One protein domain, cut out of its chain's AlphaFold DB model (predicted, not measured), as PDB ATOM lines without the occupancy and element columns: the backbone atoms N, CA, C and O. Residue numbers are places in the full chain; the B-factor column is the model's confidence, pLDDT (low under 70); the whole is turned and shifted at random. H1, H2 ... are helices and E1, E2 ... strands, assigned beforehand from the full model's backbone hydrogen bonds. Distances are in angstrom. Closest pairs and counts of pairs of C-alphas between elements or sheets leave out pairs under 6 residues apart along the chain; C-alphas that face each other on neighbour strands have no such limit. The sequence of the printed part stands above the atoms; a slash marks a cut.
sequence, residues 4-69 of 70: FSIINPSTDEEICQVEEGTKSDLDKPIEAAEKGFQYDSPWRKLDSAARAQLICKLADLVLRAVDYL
ATOM      1  N   PHE A   4     229.182 183.974 334.242       92.19
ATOM      2  CA  PHE A   4     228.188 184.558 333.349       92.19
ATOM      3  C   PHE A   4     228.622 185.956 332.898       92.19
ATOM      4  O   PHE A   4     229.122 186.755 333.693       92.19
ATOM      5  N   SER A   5     228.435 186.249 331.613       95.38
ATOM      6  CA  SER A   5     228.790 187.539 331.020       95.38
ATOM      7  C   SER A   5     227.729 188.599 331.317       95.38
ATOM      8  O   SER A   5     226.540 188.396 331.065       95.38
ATOM      9  N   ILE A   6     228.166 189.754 331.809       96.38
ATOM     10  CA  ILE A   6     227.358 190.968 331.941       96.38
ATOM     11  C   ILE A   6     227.477 191.761 330.645       96.38
ATOM     12  O   ILE A   6     228.579 192.133 330.247       96.38
ATOM     13  N   ILE A   7     226.344 192.041 330.009       97.62
ATOM     14  CA  ILE A   7     226.282 192.749 328.728       97.62
ATOM     15  C   ILE A   7     225.837 194.197 328.944       97.62
ATOM     16  O   ILE A   7     224.928 194.466 329.732       97.62
ATOM     17  N   ASN A   8     226.470 195.130 328.233       96.88
ATOM     18  CA  ASN A   8     226.068 196.529 328.207       96.88
ATOM     19  C   ASN A   8     224.759 196.691 327.413       96.88
ATOM     20  O   ASN A   8     224.766 196.478 326.202       96.88
ATOM     21  N   PRO A   9     223.653 197.148 328.031       97.12
ATOM     22  CA  PRO A   9     222.360 197.252 327.351       97.12
ATOM     23  C   PRO A   9     222.302 198.342 326.267       97.12
ATOM     24  O   PRO A   9     221.310 198.427 325.551       97.12
ATOM     25  N   SER A  10     223.315 199.211 326.168       97.38
ATOM     26  CA  SER A  10     223.378 200.271 325.150       97.38
ATOM     27  C   SER A  10     224.214 199.892 323.925       97.38
ATOM     28  O   SER A  10     224.049 200.516 322.879       97.38
ATOM     29  N   THR A  11     225.125 198.919 324.047       97.06
ATOM     30  CA  THR A  11     226.069 198.543 322.974       97.06
ATOM     31  C   THR A  11     226.064 197.055 322.628       97.06
ATOM     32  O   THR A  11     226.677 196.683 321.635       97.06
ATOM     33  N   ASP A  12     225.388 196.213 323.416       95.31
ATOM     34  CA  ASP A  12     225.425 194.743 323.342       95.31
ATOM     35  C   ASP A  12     226.829 194.123 323.510       95.31
ATOM     36  O   ASP A  12     227.038 192.936 323.258       95.31
ATOM     37  N   GLU A  13     227.803 194.899 323.992       97.69
ATOM     38  CA  GLU A  13     229.165 194.431 324.259       97.69
ATOM     39  C   GLU A  13     229.308 193.880 325.687       97.69
ATOM     40  O   GLU A  13     228.653 194.339 326.627       97.69
ATOM     41  N   GLU A  14     230.194 192.901 325.872       97.25
ATOM     42  CA  GLU A  14     230.501 192.318 327.183       97.25
ATOM     43  C   GLU A  14     231.295 193.301 328.066       97.25
ATOM     44  O   GLU A  14     232.336 193.814 327.660       97.25
ATOM     45  N   ILE A  15     230.814 193.540 329.293       96.25
ATOM     46  CA  ILE A  15     231.464 194.392 330.303       96.25
ATOM     47  C   ILE A  15     232.441 193.565 331.142       96.25
ATOM     48  O   ILE A  15     233.596 193.945 331.329       96.25
ATOM     49  N   CYS A  16     231.963 192.450 331.699       95.75
ATOM     50  CA  CYS A  16     232.750 191.560 332.547       95.75
ATOM     51  C   CYS A  16     232.080 190.190 332.699       95.75
ATOM     52  O   CYS A  16     230.912 190.012 332.360       95.75
ATOM     53  N   GLN A  17     232.823 189.240 333.263       96.44
ATOM     54  CA  GLN A  17     232.318 187.928 333.658       96.44
ATOM     55  C   GLN A  17     232.230 187.854 335.181       96.44
ATOM     56  O   GLN A  17     233.170 188.238 335.879       96.44
ATOM     57  N   VAL A  18     231.100 187.374 335.696       94.38
ATOM     58  CA  VAL A  18     230.825 187.263 337.133       94.38
ATOM     59  C   VAL A  18     230.516 185.809 337.476       94.38
ATOM     60  O   VAL A  18     229.967 185.072 336.664       94.38
ATOM     61  N   GLU A  19     230.883 185.364 338.675       92.75
ATOM     62  CA  GLU A  19     230.561 184.012 339.139       92.75
ATOM     63  C   GLU A  19     229.044 183.812 339.270       92.75
ATOM     64  O   GLU A  19     228.334 184.649 339.835       92.75
ATOM     65  N   GLU A  20     228.542 182.682 338.774       89.50
ATOM     66  CA  GLU A  20     227.134 182.308 338.900       89.50
ATOM     67  C   GLU A  20     226.898 181.598 340.241       89.50
ATOM     68  O   GLU A  20     227.350 180.472 340.457       89.50
ATOM     69  N   GLY A  21     226.181 182.260 341.152       88.44
ATOM     70  CA  GLY A  21     225.814 181.679 342.442       88.44
ATOM     71  C   GLY A  21     224.743 180.598 342.297       88.44
ATOM     72  O   GLY A  21     223.629 180.866 341.849       88.44
ATOM     73  N   THR A  22     225.052 179.379 342.731       87.25
ATOM     74  CA  THR A  22     224.119 178.245 342.750       87.25
ATOM     75  C   THR A  22     223.534 178.020 344.144       87.25
ATOM     76  O   THR A  22     224.033 178.527 345.149       87.25
ATOM     77  N   LYS A  23     222.484 177.195 344.252       85.69
ATOM     78  CA  LYS A  23     221.905 176.838 345.561       85.69
ATOM     79  C   LYS A  23     222.931 176.184 346.498       85.69
ATOM     80  O   LYS A  23     222.859 176.393 347.702       85.69
ATOM     81  N   SER A  24     223.882 175.422 345.955       86.12
ATOM     82  CA  SER A  24     224.973 174.811 346.728       86.12
ATOM     83  C   SER A  24     225.982 175.821 347.281       86.12
ATOM     84  O   SER A  24     226.726 175.486 348.197       86.12
ATOM     85  N   ASP A  25     225.994 177.059 346.780       88.00
ATOM     86  CA  ASP A  25     226.892 178.114 347.267       88.00
ATOM     87  C   ASP A  25     226.321 178.875 348.464       88.00
ATOM     88  O   ASP A  25     226.988 179.747 349.016       88.00
ATOM     89  N   LEU A  26     225.097 178.543 348.886       90.69
ATOM     90  CA  LEU A  26     224.398 179.234 349.967       90.69
ATOM     91  C   LEU A  26     224.813 178.765 351.361       90.69
ATOM     92  O   LEU A  26     224.710 179.548 352.304       90.69
ATOM     93  N   ASP A  27     225.326 177.542 351.502       92.19
ATOM     94  CA  ASP A  27     225.625 176.967 352.818       92.19
ATOM     95  C   ASP A  27     226.657 177.812 353.582       92.19
ATOM     96  O   ASP A  27     226.443 178.174 354.739       92.19
ATOM     97  N   LYS A  28     227.752 178.214 352.917       91.00
ATOM     98  CA  LYS A  28     228.826 178.989 353.564       91.00
ATOM     99  C   LYS A  28     228.402 180.423 353.922       91.00
ATOM    100  O   LYS A  28     228.677 180.837 355.049       91.00
ATOM    101  N   PRO A  29     227.759 181.209 353.030       92.50
ATOM    102  CA  PRO A  29     227.262 182.538 353.380       92.50
ATOM    103  C   PRO A  29     226.208 182.516 354.487       92.50
ATOM    104  O   PRO A  29     226.246 183.381 355.359       92.50
ATOM    105  N   ILE A  30     225.298 181.534 354.479       94.00
ATOM    106  CA  ILE A  30     224.278 181.388 355.526       94.00
ATOM    107  C   ILE A  30     224.950 181.091 356.866       94.00
ATOM    108  O   ILE A  30     224.711 181.813 357.830       94.00
ATOM    109  N   GLU A  31     225.856 180.112 356.917       94.38
ATOM    110  CA  GLU A  31     226.596 179.786 358.141       94.38
ATOM    111  C   GLU A  31     227.397 180.997 358.662       94.38
ATOM    112  O   GLU A  31     227.427 181.273 359.864       94.38
ATOM    113  N   ALA A  32     228.034 181.758 357.767       94.12
ATOM    114  CA  ALA A  32     228.770 182.967 358.128       94.12
ATOM    115  C   ALA A  32     227.848 184.062 358.687       94.12
ATOM    116  O   ALA A  32     228.188 184.698 359.691       94.12
ATOM    117  N   ALA A  33     226.679 184.266 358.075       94.00
ATOM    118  CA  ALA A  33     225.678 185.203 358.567       94.00
ATOM    119  C   ALA A  33     225.174 184.777 359.952       94.00
ATOM    120  O   ALA A  33     225.215 185.578 360.885       94.00
ATOM    121  N   GLU A  34     224.787 183.511 360.128       95.19
ATOM    122  CA  GLU A  34     224.342 182.971 361.415       95.19
ATOM    123  C   GLU A  34     225.384 183.195 362.516       95.19
ATOM    124  O   GLU A  34     225.053 183.756 363.563       95.19
ATOM    125  N   LYS A  35     226.659 182.872 362.258       94.00
ATOM    126  CA  LYS A  35     227.776 183.156 363.182       94.00
ATOM    127  C   LYS A  35     227.914 184.645 363.490       94.00
ATOM    128  O   LYS A  35     228.137 185.022 364.636       94.00
ATOM    129  N   GLY A  36     227.740 185.511 362.493       93.31
ATOM    130  CA  GLY A  36     227.735 186.962 362.679       93.31
ATOM    131  C   GLY A  36     226.613 187.460 363.598       93.31
ATOM    132  O   GLY A  36     226.789 188.470 364.283       93.31
ATOM    133  N   PHE A  37     225.488 186.748 363.680       92.31
ATOM    134  CA  PHE A  37     224.332 187.121 364.504       92.31
ATOM    135  C   PHE A  37     224.253 186.422 365.870       92.31
ATOM    136  O   PHE A  37     223.432 186.842 366.698       92.31
ATOM    137  N   GLN A  38     225.091 185.415 366.135       95.44
ATOM    138  CA  GLN A  38     225.182 184.738 367.436       95.44
ATOM    139  C   GLN A  38     225.528 185.713 368.571       95.44
ATOM    140  O   GLN A  38     226.203 186.717 368.367       95.44
ATOM    141  N   TYR A  39     225.045 185.435 369.787       91.62
ATOM    142  CA  TYR A  39     225.153 186.354 370.931       91.62
ATOM    143  C   TYR A  39     226.598 186.754 371.259       91.62
ATOM    144  O   TYR A  39     226.856 187.891 371.649       91.62
ATOM    145  N   ASP A  40     227.539 185.829 371.093       93.00
ATOM    146  CA  ASP A  40     228.946 186.050 371.393       93.00
ATOM    147  C   ASP A  40     229.751 186.617 370.211       93.00
ATOM    148  O   ASP A  40     230.960 186.844 370.358       93.00
ATOM    149  N   SER A  41     229.100 186.885 369.076       95.12
ATOM    150  CA  SER A  41     229.759 187.379 367.877       95.12
ATOM    151  C   SER A  41     230.344 188.778 368.101       95.12
ATOM    152  O   SER A  41     229.794 189.576 368.873       95.12
ATOM    153  N   PRO A  42     231.433 189.137 367.396       93.88
ATOM    154  CA  PRO A  42     231.985 190.485 367.461       93.88
ATOM    155  C   PRO A  42     230.926 191.548 367.162       93.88
ATOM    156  O   PRO A  42     230.810 192.516 367.903       93.88
ATOM    157  N   TRP A  43     230.089 191.328 366.141       94.31
ATOM    158  CA  TRP A  43     229.045 192.274 365.746       94.31
ATOM    159  C   TRP A  43     227.983 192.494 366.834       94.31
ATOM    160  O   TRP A  43     227.560 193.628 367.052       94.31
ATOM    161  N   ARG A  44     227.562 191.436 367.545       94.19
ATOM    162  CA  ARG A  44     226.566 191.529 368.628       94.19
ATOM    163  C   ARG A  44     227.133 192.103 369.923       94.19
ATOM    164  O   ARG A  44     226.368 192.683 370.691       94.19
ATOM    165  N   LYS A  45     228.441 191.965 370.148       94.69
ATOM    166  CA  LYS A  45     229.152 192.521 371.310       94.69
ATOM    167  C   LYS A  45     229.505 194.002 371.171       94.69
ATOM    168  O   LYS A  45     229.804 194.632 372.182       94.69
ATOM    169  N   LEU A  46     229.490 194.556 369.959       94.56
ATOM    170  CA  LEU A  46     229.721 195.985 369.758       94.56
ATOM    171  C   LEU A  46     228.596 196.813 370.385       94.56
ATOM    172  O   LEU A  46     227.406 196.537 370.195       94.56
ATOM    173  N   ASP A  47     228.979 197.892 371.065       94.50
ATOM    174  CA  ASP A  47     228.025 198.905 371.492       94.50
ATOM    175  C   ASP A  47     227.343 199.575 370.275       94.50
ATOM    176  O   ASP A  47     227.742 199.425 369.111       94.50
ATOM    177  N   SER A  48     226.234 200.273 370.518       93.69
ATOM    178  CA  SER A  48     225.473 200.927 369.448       93.69
ATOM    179  C   SER A  48     226.268 202.018 368.725       93.69
ATOM    180  O   SER A  48     226.120 202.153 367.510       93.69
ATOM    181  N   ALA A  49     227.120 202.764 369.430       96.81
ATOM    182  CA  ALA A  49     227.911 203.844 368.852       96.81
ATOM    183  C   ALA A  49     229.034 203.301 367.955       96.81
ATOM    184  O   ALA A  49     229.225 203.797 366.847       96.81
ATOM    185  N   ALA A  50     229.719 202.237 368.371       96.50
ATOM    186  CA  ALA A  50     230.749 201.560 367.596       96.50
ATOM    187  C   ALA A  50     230.181 200.972 366.297       96.50
ATOM    188  O   ALA A  50     230.787 201.107 365.233       96.50
ATOM    189  N   ARG A  51     228.974 200.387 366.334       96.25
ATOM    190  CA  ARG A  51     228.289 199.950 365.102       96.25
ATOM    191  C   ARG A  51     227.935 201.123 364.196       96.25
ATOM    192  O   ARG A  51     228.159 201.037 362.990       96.25
ATOM    193  N   ALA A  52     227.430 202.221 364.761       97.06
ATOM    194  CA  ALA A  52     227.133 203.425 363.990       97.06
ATOM    195  C   ALA A  52     228.390 203.977 363.298       97.06
ATOM    196  O   ALA A  52     228.339 204.289 362.113       97.06
ATOM    197  N   GLN A  53     229.537 203.998 363.983       97.94
ATOM    198  CA  GLN A  53     230.814 204.420 363.399       97.94
ATOM    199  C   GLN A  53     231.233 203.554 362.204       97.94
ATOM    200  O   GLN A  53     231.692 204.092 361.200       97.94
ATOM    201  N   LEU A  54     231.056 202.230 362.277       97.56
ATOM    202  CA  LEU A  54     231.358 201.336 361.153       97.56
ATOM    203  C   LEU A  54     230.450 201.604 359.945       97.56
ATOM    204  O   LEU A  54     230.934 201.622 358.814       97.56
ATOM    205  N   ILE A  55     229.159 201.854 360.181       97.31
ATOM    206  CA  ILE A  55     228.192 202.176 359.121       97.31
ATOM    207  C   ILE A  55     228.513 203.539 358.492       97.31
ATOM    208  O   ILE A  55     228.559 203.647 357.269       97.31
ATOM    209  N   CYS A  56     228.803 204.563 359.299       98.12
ATOM    210  CA  CYS A  56     229.232 205.873 358.804       98.12
ATOM    211  C   CYS A  56     230.525 205.766 357.988       98.12
ATOM    212  O   CYS A  56     230.601 206.307 356.891       98.12
ATOM    213  N   LYS A  57     231.504 204.987 358.459       98.19
ATOM    214  CA  LYS A  57     232.748 204.756 357.720       98.19
ATOM    215  C   LYS A  57     232.500 204.078 356.371       98.19
ATOM    216  O   LYS A  57     233.163 204.421 355.398       98.19
ATOM    217  N   LEU A  58     231.570 203.122 356.297       97.94
ATOM    218  CA  LEU A  58     231.169 202.525 355.021       97.94
ATOM    219  C   LEU A  58     230.588 203.591 354.080       97.94
ATOM    220  O   LEU A  58     230.994 203.649 352.923       97.94
ATOM    221  N   ALA A  59     229.701 204.453 354.580       98.12
ATOM    222  CA  ALA A  59     229.137 205.547 353.791       98.12
ATOM    223  C   ALA A  59     230.225 206.510 353.283       98.12
ATOM    224  O   ALA A  59     230.238 206.839 352.099       98.12
ATOM    225  N   ASP A  60     231.188 206.882 354.130       98.19
ATOM    226  CA  ASP A  60     232.316 207.737 353.742       98.19
ATOM    227  C   ASP A  60     233.178 207.099 352.639       98.19
ATOM    228  O   ASP A  60     233.672 207.789 351.747       98.19
ATOM    229  N   LEU A  61     233.372 205.776 352.687       98.00
ATOM    230  CA  LEU A  61     234.115 205.041 351.660       98.00
ATOM    231  C   LEU A  61     233.359 205.000 350.328       98.00
ATOM    232  O   LEU A  61     233.981 205.196 349.286       98.00
ATOM    233  N   VAL A  62     232.040 204.793 350.360       97.69
ATOM    234  CA  VAL A  62     231.188 204.841 349.161       97.69
ATOM    235  C   VAL A  62     231.204 206.242 348.551       97.69
ATOM    236  O   VAL A  62     231.440 206.376 347.355       97.69
ATOM    237  N   LEU A  63     231.043 207.288 349.369       97.44
ATOM    238  CA  LEU A  63     231.081 208.679 348.905       97.44
ATOM    239  C   LEU A  63     232.432 209.048 348.288       97.44
ATOM    240  O   LEU A  63     232.478 209.751 347.285       97.44
ATOM    241  N   ARG A  64     233.539 208.548 348.843       97.62
ATOM    242  CA  ARG A  64     234.873 208.754 348.259       97.62
ATOM    243  C   ARG A  64     235.021 208.108 346.882       97.62
ATOM    244  O   ARG A  64     235.776 208.616 346.063       97.62
ATOM    245  N   ALA A  65     234.349 206.984 346.652       96.75
ATOM    246  CA  ALA A  65     234.405 206.238 345.401       96.75
ATOM    247  C   ALA A  65     233.263 206.602 344.433       96.75
ATOM    248  O   ALA A  65     233.058 205.881 343.462       96.75
ATOM    249  N   VAL A  66     232.521 207.690 344.683       96.69
ATOM    250  CA  VAL A  66     231.299 208.017 343.932       96.69
ATOM    251  C   VAL A  66     231.545 208.155 342.433       96.69
ATOM    252  O   VAL A  66     230.779 207.602 341.660       96.69
ATOM    253  N   ASP A  67     232.651 208.780 342.024       97.00
ATOM    254  CA  ASP A  67     232.980 208.963 340.604       97.00
ATOM    255  C   ASP A  67     233.230 207.632 339.877       97.00
ATOM    256  O   ASP A  67     233.085 207.553 338.663       97.00
ATOM    257  N   TYR A  68     233.624 206.588 340.612       96.38
ATOM    258  CA  TYR A  68     233.817 205.241 340.076       96.38
ATOM    259  C   TYR A  68     232.544 204.381 340.159       96.38
ATOM    260  O   TYR A  68     232.383 203.451 339.376       96.38
ATOM    261  N   LEU A  69     231.672 204.644 341.138       94.44
ATOM    262  CA  LEU A  69     230.449 203.871 341.390       94.44
ATOM    263  C   LEU A  69     229.214 204.400 340.644       94.44
ATOM    264  O   LEU A  69     228.214 203.680 340.591       94.44
TER     265      LEU A  69
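AT A GLANCE: This is residues 4 to 69 of the 70 residues of the protein "Hypothetical protein" of Rotaria sordida (UniProt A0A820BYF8). A small hairpin of two strands, E1 and E2, stands at one end of a flat, open horseshoe of chain whose middle is empty. From it residues 19 to 26 lead to H1 on one arm, the short H2 lies at the bend, and H3 runs back along the other arm to the short H4. The printed part has 66 residues with two named strands followed by four named helices; the sheet, E1 - E2, is antiparallel and the class is mostly helix. The whole is extended, with a radius of gyration of the C-alphas of 18.0 A and spans of 49 by 35 by 12 A.

IN THESE COORDINATES: E1 is residues 4 to 7, from C-alpha 4 at (228.188, 184.558, 333.349), and E2 is residues 14 to 18, 11.2 A long. H1, residues 27 to 37, measures 15.5 A. H2 is residues 42 to 45. H3, residues 48 to 64, measures 24.5 A and begins with C-alpha 48 at (225.473, 200.927, 369.448). H4, residues 66 to 69, ends with C-alpha 69 at (230.449, 203.871, 341.390).

HOW THE PARTS SIT: E1 and E2 form an antiparallel hairpin, their directions 151 degrees apart; N 6 and O 16 are within hydrogen-bond range at 2.8 A, as are N 18 and O 4 at 2.9 A. H1 and H2 touch only at the corner, the closest C-alphas being those of Gly 36 and Trp 43, 6.3 A apart. H2 and H3 are close but not clearly touching, with the C-alphas of Trp 43 and Arg 51 closest at 7.7 A. H3 and H4 are also close but not clearly touching, with the C-alphas of Val 62 and Leu 69 closest at 7.9 A. H1 and H3 are apart, and so are E1 and H4. Every O i to N i+4 pair is within hydrogen-bond range in H1 and H3; H2 and H4 are too short for such a pair.

THE WHOLE: The two C-alphas farthest apart, those of Thr 11 and Asp 40, are 50.1 A apart. Residues 22 to 34 and residues 52 to 69 stand free. The printed part has no cut and no long link. The mean pLDDT of the printed part is 94.8, and no printed residue is under 70.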